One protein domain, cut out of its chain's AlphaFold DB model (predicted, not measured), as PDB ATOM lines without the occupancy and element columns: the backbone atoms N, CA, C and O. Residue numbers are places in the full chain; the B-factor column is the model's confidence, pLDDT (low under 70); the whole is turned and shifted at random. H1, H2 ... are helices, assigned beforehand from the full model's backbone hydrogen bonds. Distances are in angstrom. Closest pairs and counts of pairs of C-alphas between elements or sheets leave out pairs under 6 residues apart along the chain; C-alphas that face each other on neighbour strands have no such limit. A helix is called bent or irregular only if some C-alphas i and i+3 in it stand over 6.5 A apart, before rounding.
ATOM      1  N   GLU A 132      13.392 -46.312 -64.168       92.19
ATOM      2  CA  GLU A 132      12.055 -46.910 -64.039       92.19
ATOM      3  C   GLU A 132      11.083 -45.988 -63.287       92.19
ATOM      4  O   GLU A 132       9.871 -46.115 -63.430       92.19
ATOM      5  N   ALA A 133      11.615 -45.042 -62.512       91.50
ATOM      6  CA  ALA A 133      10.874 -44.089 -61.696       91.50
ATOM      7  C   ALA A 133      10.909 -42.664 -62.270       91.50
ATOM      8  O   ALA A 133      10.978 -41.695 -61.521       91.50
ATOM      9  N   GLU A 134      10.915 -42.504 -63.596       91.75
ATOM     10  CA  GLU A 134      10.907 -41.193 -64.274       91.75
ATOM     11  C   GLU A 134      12.025 -40.224 -63.833       91.75
ATOM     12  O   GLU A 134      11.911 -39.011 -63.981       91.75
ATOM     13  N   GLY A 135      13.131 -40.718 -63.298       90.81
ATOM     14  CA  GLY A 135      14.268 -39.954 -62.789       90.81
ATOM     15  C   GLY A 135      14.220 -39.647 -61.290       90.81
ATOM     16  O   GLY A 135      15.034 -38.845 -60.846       90.81
ATOM     17  N   PHE A 136      13.289 -40.234 -60.532       93.88
ATOM     18  CA  PHE A 136      13.249 -40.135 -59.071       93.88
ATOM     19  C   PHE A 136      14.093 -41.227 -58.410       93.88
ATOM     20  O   PHE A 136      14.026 -42.392 -58.799       93.88
ATOM     21  N   ASP A 137      14.842 -40.868 -57.369       94.75
ATOM     22  CA  ASP A 137      15.604 -41.822 -56.560       94.75
ATOM     23  C   ASP A 137      14.945 -42.006 -55.187       94.75
ATOM     24  O   ASP A 137      15.266 -41.338 -54.198       94.75
ATOM     25  N   PHE A 138      13.999 -42.947 -55.110       92.81
ATOM     26  CA  PHE A 138      13.307 -43.252 -53.856       92.81
ATOM     27  C   PHE A 138      14.259 -43.755 -52.770       92.81
ATOM     28  O   PHE A 138      14.095 -43.402 -51.601       92.81
ATOM     29  N   ARG A 139      15.298 -44.512 -53.143       93.19
ATOM     30  CA  ARG A 139      16.295 -45.005 -52.188       93.19
ATOM     31  C   ARG A 139      17.041 -43.837 -51.538       93.19
ATOM     32  O   ARG A 139      17.253 -43.866 -50.321       93.19
ATOM     33  N   ALA A 140      17.403 -42.810 -52.311       93.00
ATOM     34  CA  ALA A 140      18.019 -41.585 -51.805       93.00
ATOM     35  C   ALA A 140      17.050 -40.760 -50.943       93.00
ATOM     36  O   ALA A 140      17.445 -40.273 -49.880       93.00
ATOM     37  N   ILE A 141      15.778 -40.659 -51.341       93.88
ATOM     38  CA  ILE A 141      14.735 -39.972 -50.562       93.88
ATOM     39  C   ILE A 141      14.568 -40.606 -49.175       93.88
ATOM     40  O   ILE A 141      14.590 -39.894 -48.168       93.88
ATOM     41  N   TYR A 142      14.447 -41.933 -49.089       93.44
ATOM     42  CA  TYR A 142      14.315 -42.620 -47.801       93.44
ATOM     43  C   TYR A 142      15.561 -42.467 -46.926       93.44
ATOM     44  O   TYR A 142      15.435 -42.222 -45.725       93.44
ATOM     45  N   ASN A 143      16.760 -42.506 -47.518       92.69
ATOM     46  CA  ASN A 143      17.997 -42.218 -46.788       92.69
ATOM     47  C   ASN A 143      18.018 -40.783 -46.236       92.69
ATOM     48  O   ASN A 143      18.399 -40.544 -45.090       92.69
ATOM     49  N   PHE A 144      17.580 -39.807 -47.035       93.31
ATOM     50  CA  PHE A 144      17.484 -38.416 -46.602       93.31
ATOM     51  C   PHE A 144      16.500 -38.246 -45.439       93.31
ATOM     52  O   PHE A 144      16.828 -37.586 -44.450       93.31
ATOM     53  N   LEU A 145      15.321 -38.869 -45.520       91.12
ATOM     54  CA  LEU A 145      14.322 -38.851 -44.450       91.12
ATOM     55  C   LEU A 145      14.857 -39.493 -43.165       91.12
ATOM     56  O   LEU A 145      14.718 -38.911 -42.087       91.12
ATOM     57  N   TYR A 146      15.528 -40.642 -43.281       91.25
ATOM     58  CA  TYR A 146      16.207 -41.290 -42.161       91.25
ATOM     59  C   TYR A 146      17.191 -40.330 -41.485       91.25
ATOM     60  O   TYR A 146      17.077 -40.053 -40.292       91.25
ATOM     61  N   ARG A 147      18.121 -39.750 -42.247       89.19
ATOM     62  CA  ARG A 147      19.130 -38.828 -41.705       89.19
ATOM     63  C   ARG A 147      18.485 -37.594 -41.063       89.19
ATOM     64  O   ARG A 147      18.927 -37.166 -40.000       89.19
ATOM     65  N   SER A 148      17.410 -37.076 -41.662       87.56
ATOM     66  CA  SER A 148      16.674 -35.898 -41.172       87.56
ATOM     67  C   SER A 148      15.978 -36.149 -39.836       87.56
ATOM     68  O   SER A 148      15.824 -35.234 -39.030       87.56
ATOM     69  N   SER A 149      15.589 -37.397 -39.567       84.62
ATOM     70  CA  SER A 149      15.004 -37.784 -38.282       84.62
ATOM     71  C   SER A 149      16.032 -37.845 -37.139       84.62
ATOM     72  O   SER A 149      15.668 -37.688 -35.973       84.62
ATOM     73  N   LEU A 150      17.323 -38.002 -37.460       81.69
ATOM     74  CA  LEU A 150      18.412 -38.065 -36.479       81.69
ATOM     75  C   LEU A 150      19.016 -36.694 -36.154       81.69
ATOM     76  O   LEU A 150      19.571 -36.501 -35.070       81.69
ATOM     77  N   GLY A 151      18.914 -35.729 -37.066       79.62
ATOM     78  CA  GLY A 151      19.473 -34.397 -36.879       79.62
ATOM     79  C   GLY A 151      19.368 -33.521 -38.125       79.62
ATOM     80  O   GLY A 151      18.744 -33.910 -39.110       79.62
ATOM     81  N   PRO A 152      19.967 -32.320 -38.097       78.31
ATOM     82  CA  PRO A 152      19.990 -31.430 -39.251       78.31
ATOM     83  C   PRO A 152      20.745 -32.072 -40.421       78.31
ATOM     84  O   PRO A 152      21.880 -32.522 -40.256       78.31
ATOM     85  N   VAL A 153      20.132 -32.081 -41.604       80.88
ATOM     86  CA  VAL A 153      20.731 -32.582 -42.850       80.88
ATOM     87  C   VAL A 153      20.826 -31.445 -43.857       80.88
ATOM     88  O   VAL A 153      20.000 -30.531 -43.861       80.88
ATOM     89  N   SER A 154      21.853 -31.488 -44.705       78.31
ATOM     90  CA  SER A 154      22.018 -30.521 -45.785       78.31
ATOM     91  C   SER A 154      20.913 -30.698 -46.827       78.31
ATOM     92  O   SER A 154      20.667 -31.787 -47.342       78.31
ATOM     93  N   TYR A 155      20.260 -29.590 -47.168       68.12
ATOM     94  CA  TYR A 155      19.202 -29.529 -48.177       68.12
ATOM     95  C   TYR A 155      19.688 -29.887 -49.594       68.12
ATOM     96  O   TYR A 155      18.880 -30.184 -50.471       68.12
ATOM     97  N   PHE A 156      21.003 -29.859 -49.823       75.94
ATOM     98  CA  PHE A 156      21.635 -30.158 -51.110       75.94
ATOM     99  C   PHE A 156      21.984 -31.639 -51.288       75.94
ATOM    100  O   PHE A 156      22.555 -32.011 -52.309       75.94
ATOM    101  N   ASP A 157      21.636 -32.485 -50.316       82.12
ATOM    102  CA  ASP A 157      21.934 -33.919 -50.353       82.12
ATOM    103  C   ASP A 157      20.973 -34.704 -51.266       82.12
ATOM    104  O   ASP A 157      21.207 -35.879 -51.537       82.12
ATOM    105  N   LEU A 158      19.896 -34.064 -51.735       88.81
ATOM    106  CA  LEU A 158      18.950 -34.605 -52.710       88.81
ATOM    107  C   LEU A 158      19.046 -33.857 -54.036       88.81
ATOM    108  O   LEU A 158      19.344 -32.658 -54.078       88.81
ATOM    109  N   SER A 159      18.707 -34.548 -55.126       92.31
ATOM    110  CA  SER A 159      18.519 -33.882 -56.411       92.31
ATOM    111  C   SER A 159      17.385 -32.846 -56.308       92.31
ATOM    112  O   SER A 159      16.449 -33.028 -55.518       92.31
ATOM    113  N   PRO A 160      17.405 -31.764 -57.110       92.25
ATOM    114  CA  PRO A 160      16.311 -30.793 -57.121       92.25
ATOM    115  C   PRO A 160      14.944 -31.448 -57.353       92.25
ATOM    116  O   PRO A 160      13.966 -31.071 -56.720       92.25
ATOM    117  N   LYS A 161      14.898 -32.480 -58.201       92.62
ATOM    118  CA  LYS A 161      13.673 -33.191 -58.562       92.62
ATOM    119  C   LYS A 161      13.093 -33.997 -57.394       92.62
ATOM    120  O   LYS A 161      11.902 -33.881 -57.106       92.62
ATOM    121  N   ASP A 162      13.926 -34.766 -56.695       93.56
ATOM    122  CA  ASP A 162      13.511 -35.553 -55.523       93.56
ATOM    123  C   ASP A 162      13.042 -34.652 -54.378       93.56
ATOM    124  O   ASP A 162      12.071 -34.932 -53.676       93.56
ATOM    125  N   ARG A 163      13.725 -33.523 -54.220       91.88
ATOM    126  CA  ARG A 163      13.420 -32.509 -53.220       91.88
ATOM    127  C   ARG A 163      12.086 -31.821 -53.482       91.88
ATOM    128  O   ARG A 163      11.298 -31.659 -52.552       91.88
ATOM    129  N   ASP A 164      11.811 -31.457 -54.730       93.06
ATOM    130  CA  ASP A 164      10.538 -30.847 -55.110       93.06
ATOM    131  C   ASP A 164       9.376 -31.829 -54.882       93.06
ATOM    132  O   ASP A 164       8.348 -31.450 -54.314       93.06
ATOM    133  N   LEU A 165       9.566 -33.112 -55.217       93.38
ATOM    134  CA  LEU A 165       8.608 -34.173 -54.893       93.38
ATOM    135  C   LEU A 165       8.351 -34.253 -53.382       93.38
ATOM    136  O   LEU A 165       7.194 -34.251 -52.952       93.38
ATOM    137  N   LEU A 166       9.413 -34.280 -52.573       91.88
ATOM    138  CA  LEU A 166       9.310 -34.340 -51.116       91.88
ATOM    139  C   LEU A 166       8.525 -33.145 -50.557       91.88
ATOM    140  O   LEU A 166       7.606 -33.326 -49.759       91.88
ATOM    141  N   CYS A 167       8.834 -31.927 -51.012       90.12
ATOM    142  CA  CYS A 167       8.127 -30.711 -50.614       90.12
ATOM    143  C   CYS A 167       6.635 -30.769 -50.973       90.12
ATOM    144  O   CYS A 167       5.789 -30.416 -50.146       90.12
ATOM    145  N   ILE A 168       6.290 -31.252 -52.171       92.94
ATOM    146  CA  ILE A 168       4.894 -31.422 -52.597       92.94
ATOM    147  C   ILE A 168       4.171 -32.425 -51.692       92.94
ATOM    148  O   ILE A 168       3.054 -32.155 -51.239       92.94
ATOM    149  N   LEU A 169       4.787 -33.577 -51.417       91.38
ATOM    150  CA  LEU A 169       4.197 -34.620 -50.576       91.38
ATOM    151  C   LEU A 169       3.999 -34.143 -49.136       91.38
ATOM    152  O   LEU A 169       2.909 -34.318 -48.588       91.38
ATOM    153  N   LEU A 170       4.995 -33.474 -48.553       87.50
ATOM    154  CA  LEU A 170       4.896 -32.895 -47.214       87.50
ATOM    155  C   LEU A 170       3.804 -31.824 -47.144       87.50
ATOM    156  O   LEU A 170       2.976 -31.879 -46.245       87.50
ATOM    157  N   SER A 171       3.705 -30.938 -48.138       87.56
ATOM    158  CA  SER A 171       2.646 -29.912 -48.197       87.56
ATOM    159  C   SER A 171       1.243 -30.524 -48.334       87.56
ATOM    160  O   SER A 171       0.240 -29.986 -47.859       87.56
ATOM    161  N   ARG A 172       1.120 -31.661 -49.032       89.69
ATOM    162  CA  ARG A 172      -0.140 -32.418 -49.116       89.69
ATOM    163  C   ARG A 172      -0.485 -33.078 -47.790       89.69
ATOM    164  O   ARG A 172      -1.655 -33.060 -47.413       89.69
ATOM    165  N   LEU A 173       0.507 -33.658 -47.119       83.44
ATOM    166  CA  LEU A 173       0.329 -34.262 -45.809       83.44
ATOM    167  C   LEU A 173      -0.089 -33.191 -44.805       83.44
ATOM    168  O   LEU A 173      -1.142 -33.339 -44.200       83.44
ATOM    169  N   GLU A 174       0.654 -32.090 -44.717       82.69
ATOM    170  CA  GLU A 174       0.368 -30.949 -43.850       82.69
ATOM    171  C   GLU A 174      -1.085 -30.502 -43.994       82.69
ATOM    172  O   GLU A 174      -1.815 -30.533 -43.018       82.69
ATOM    173  N   ARG A 175      -1.580 -30.246 -45.211       84.75
ATOM    174  CA  ARG A 175      -2.995 -29.878 -45.431       84.75
ATOM    175  C   ARG A 175      -4.021 -30.929 -44.981       84.75
ATOM    176  O   ARG A 175      -5.190 -30.595 -44.823       84.75
ATOM    177  N   LYS A 176      -3.628 -32.199 -44.840       83.75
ATOM    178  CA  LYS A 176      -4.499 -33.301 -44.398       83.75
ATOM    179  C   LYS A 176      -4.536 -33.437 -42.873       83.75
ATOM    180  O   LYS A 176      -5.594 -33.748 -42.328       83.75
ATOM    181  N   ILE A 177      -3.395 -33.257 -42.206       79.00
ATOM    182  CA  ILE A 177      -3.261 -33.363 -40.738       79.00
ATOM    183  C   ILE A 177      -3.501 -32.027 -40.026       79.00
ATOM    184  O   ILE A 177      -4.056 -31.995 -38.928       79.00
ATOM    185  N   TRP A 178      -3.145 -30.917 -40.661       72.56
ATOM    186  CA  TRP A 178      -3.420 -29.564 -40.200       72.56
ATOM    187  C   TRP A 178      -4.839 -29.126 -40.594       72.56
ATOM    188  O   TRP A 178      -5.271 -29.417 -41.712       72.56
ATOM    189  N   PRO A 179      -5.590 -28.417 -39.729       75.06
ATOM    190  CA  PRO A 179      -5.247 -27.981 -38.366       75.06
ATOM    191  C   PRO A 179      -5.626 -28.994 -37.269       75.06
ATOM    192  O   PRO A 179      -5.450 -28.730 -36.086       75.06
ATOM    193  N   LYS A 180      -6.164 -30.169 -37.621       80.19
ATOM    194  CA  LYS A 180      -6.751 -31.112 -36.649       80.19
ATOM    195  C   LYS A 180      -5.764 -31.600 -35.585       80.19
ATOM    196  O   LYS A 180      -6.165 -31.787 -34.444       80.19
ATOM    197  N   CYS A 181      -4.502 -31.787 -35.964       76.38
ATOM    198  CA  CYS A 181      -3.432 -32.254 -35.079       76.38
ATOM    199  C   CYS A 181      -2.483 -31.124 -34.641       76.38
ATOM    200  O   CYS A 181      -1.421 -31.409 -34.097       76.38
ATOM    201  N   GLU A 182      -2.826 -29.854 -34.889       79.56
ATOM    202  CA  GLU A 182      -1.967 -28.694 -34.601       79.56
ATOM    203  C   GLU A 182      -1.455 -28.701 -33.155       79.56
ATOM    204  O   GLU A 182      -0.252 -28.592 -32.914       79.56
ATOM    205  N   LYS A 183      -2.366 -28.879 -32.193       81.50
ATOM    206  CA  LYS A 183      -2.035 -28.866 -30.766       81.50
ATOM    207  C   LYS A 183      -1.072 -29.996 -30.391       81.50
ATOM    208  O   LYS A 183      -0.079 -29.736 -29.718       81.50
ATOM    209  N   ASP A 184      -1.347 -31.211 -30.858       81.62
ATOM    210  CA  ASP A 184      -0.537 -32.396 -30.554       81.62
ATOM    211  C   ASP A 184       0.871 -32.272 -31.157       81.62
ATOM    212  O   ASP A 184       1.866 -32.621 -30.520       81.62
ATOM    213  N   ILE A 185       0.970 -31.714 -32.371       79.00
ATOM    214  CA  ILE A 185       2.248 -31.438 -33.038       79.00
ATOM    215  C   ILE A 185       3.044 -30.402 -32.241       79.00
ATOM    216  O   ILE A 185       4.216 -30.634 -31.943       79.00
ATOM    217  N   TRP A 186       2.430 -29.281 -31.858       78.75
ATOM    218  CA  TRP A 186       3.112 -28.250 -31.072       78.75
ATOM    219  C   TRP A 186       3.541 -28.743 -29.692       78.75
ATOM    220  O   TRP A 186       4.643 -28.420 -29.249       78.75
ATOM    221  N   GLU A 187       2.721 -29.558 -29.028       83.88
ATOM    222  CA  GLU A 187       3.078 -30.187 -27.758       83.88
ATOM    223  C   GLU A 187       4.275 -31.134 -27.924       83.88
ATOM    224  O   GLU A 187       5.239 -31.068 -27.155       83.88
ATOM    225  N   TYR A 188       4.275 -31.962 -28.971       77.56
ATOM    226  CA  TYR A 188       5.401 -32.838 -29.287       77.56
ATOM    227  C   TYR A 188       6.689 -32.050 -29.574       77.56
ATOM    228  O   TYR A 188       7.745 -32.372 -29.013       77.56
ATOM    229  N   VAL A 189       6.612 -31.002 -30.402       76.19
ATOM    230  CA  VAL A 189       7.748 -30.128 -30.748       76.19
ATOM    231  C   VAL A 189       8.280 -29.413 -29.505       76.19
ATOM    232  O   VAL A 189       9.489 -29.403 -29.269       76.19
ATOM    233  N   GLY A 190       7.394 -28.873 -28.663       76.62
ATOM    234  CA  GLY A 190       7.770 -28.246 -27.397       76.62
ATOM    235  C   GLY A 190       8.488 -29.223 -26.464       76.62
ATOM    236  O   GLY A 190       9.558 -28.922 -25.933       76.62
ATOM    237  N   ASN A 191       7.960 -30.440 -26.326       75.06
ATOM    238  CA  ASN A 191       8.557 -31.486 -25.496       75.06
ATOM    239  C   ASN A 191       9.929 -31.948 -26.014       75.06
ATOM    240  O   ASN A 191      10.836 -32.200 -25.216       75.06
ATOM    241  N   THR A 192      10.121 -32.043 -27.332       66.31
ATOM    242  CA  THR A 192      11.415 -32.420 -27.928       66.31
ATOM    243  C   THR A 192      12.458 -31.310 -27.813       66.31
ATOM    244  O   THR A 192      13.607 -31.604 -27.468       66.31
ATOM    245  N   TYR A 193      12.079 -30.044 -28.017       62.53
ATOM    246  CA  TYR A 193      12.972 -28.902 -27.793       62.53
ATOM    247  C   TYR A 193      13.414 -28.807 -26.329       62.53
ATOM    248  O   TYR A 193      14.610 -28.701 -26.045       62.53
ATOM    249  N   ASN A 194      12.477 -28.935 -25.387       61.50
ATOM    250  CA  ASN A 194      12.780 -28.854 -23.960       61.50
ATOM    251  C   ASN A 194      13.730 -29.974 -23.505       61.50
ATOM    252  O   ASN A 194      14.691 -29.709 -22.786       61.50
ATOM    253  N   LYS A 195      13.550 -31.212 -23.988       60.41
ATOM    254  CA  LYS A 195      14.452 -32.336 -23.669       60.41
ATOM    255  C   LYS A 195      15.896 -32.113 -24.134       60.41
ATOM    256  O   LYS A 195      16.818 -32.536 -23.441       60.41
TER     257      LYS A 195
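What this domain is: This is residues 132 to 195 of the 212 residues of a protein of Bombus terrestris (UniProt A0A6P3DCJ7). Three helices make a loose, open frame: the longest, H2, is the crosspiece, H1 comes off near its first end like the other arm of a V, and H3 turns off beyond its last end, leaving an open gap between H1 and H3. H1 and H2 come together near their first ends, at residues 138 to 141 and 162 to 166, and the chain folds back from the end of H1 to the beginning of H2; the last part of H1, residues 146 to 150, and most of H3, residues 186 to 195, stick out. The printed part has 64 residues with three named helices in the order H1, H2, H3 and no named strand, and its class is all helix. The whole is loose, with a radius of gyration of the C-alphas of 14.2 A, and elongated, spanning 40 by 26 by 15 A along its three main axes.

Where its parts are: The printed part begins at Glu 132, with C-alpha 132 at (12.055, -46.910, -64.039), and residues 132 to 137 come before the first helix. H1 holds residues 138 to 150, from Phe 138 to Leu 150, and measures 18.8 A from first to last C-alpha. It begins with C-alpha 138 at (13.307, -43.252, -53.856). Residues 151 to 159 follow, with a run of three helical residues, 155 to 157, that bears no name. H2 holds residues 160 to 177, from Pro 160 to Ile 177, and is the longest helix, with 18 residues and 25.7 A from first to last C-alpha. Its C-alpha 160 stands at (16.311, -30.793, -57.121). After residues 178 to 181 comes H3, residues 182 to 195, from Glu 182 to Lys 195, 20.1 A from first to last C-alpha. It ends with C-alpha 195 at (14.452, -32.336, -23.669).

How they stand to each other: H1 and H2 only just touch, with 3 pairs of C-alphas within 8 A. The closest C-alphas of the two are those of Ile 141 and Asp 162, 6.8 A apart. H1 touches H2 with residues 138 to 141 alone, and H2 touches H1 with residues 162 to 166 alone. Their lines stand at a steep tilt of 62 degrees, and they run the same way. Their centres are 14.0 A apart. H2 and H3 meet only through their link. H1 and H3 are apart, with no C-alpha of the one within 8 A of the other, and H3 touches no helix. In H2 and H3 every backbone O i to N i+4 pair is within hydrogen-bond range, while in H1 8 of 9 are; no helix is bent.

The domain as a whole: The two C-alphas farthest apart are those of Glu 132 and Asn 194, at 44.0 A. The first and last printed C-alphas, of Glu 132 and Lys 195, are 43.0 A apart. Three stretches stand free: residues 146 to 152, of which 146 to 150 belong to H1; residues 167 to 173, which belong to H2; and residues 186 to 195, which belong to H3. The printed part has no cut. The link from H1 to H2 is short, with 9 residues, and the link from H2 to H3 is tight, with 4 residues. The mean pLDDT of the printed part is 84.4; it is 91 for H1, 89 for H2 and 74 for H3. The model's confidence is low, under 70, at residue 155 and at residues 192 to 195, five residues in sum.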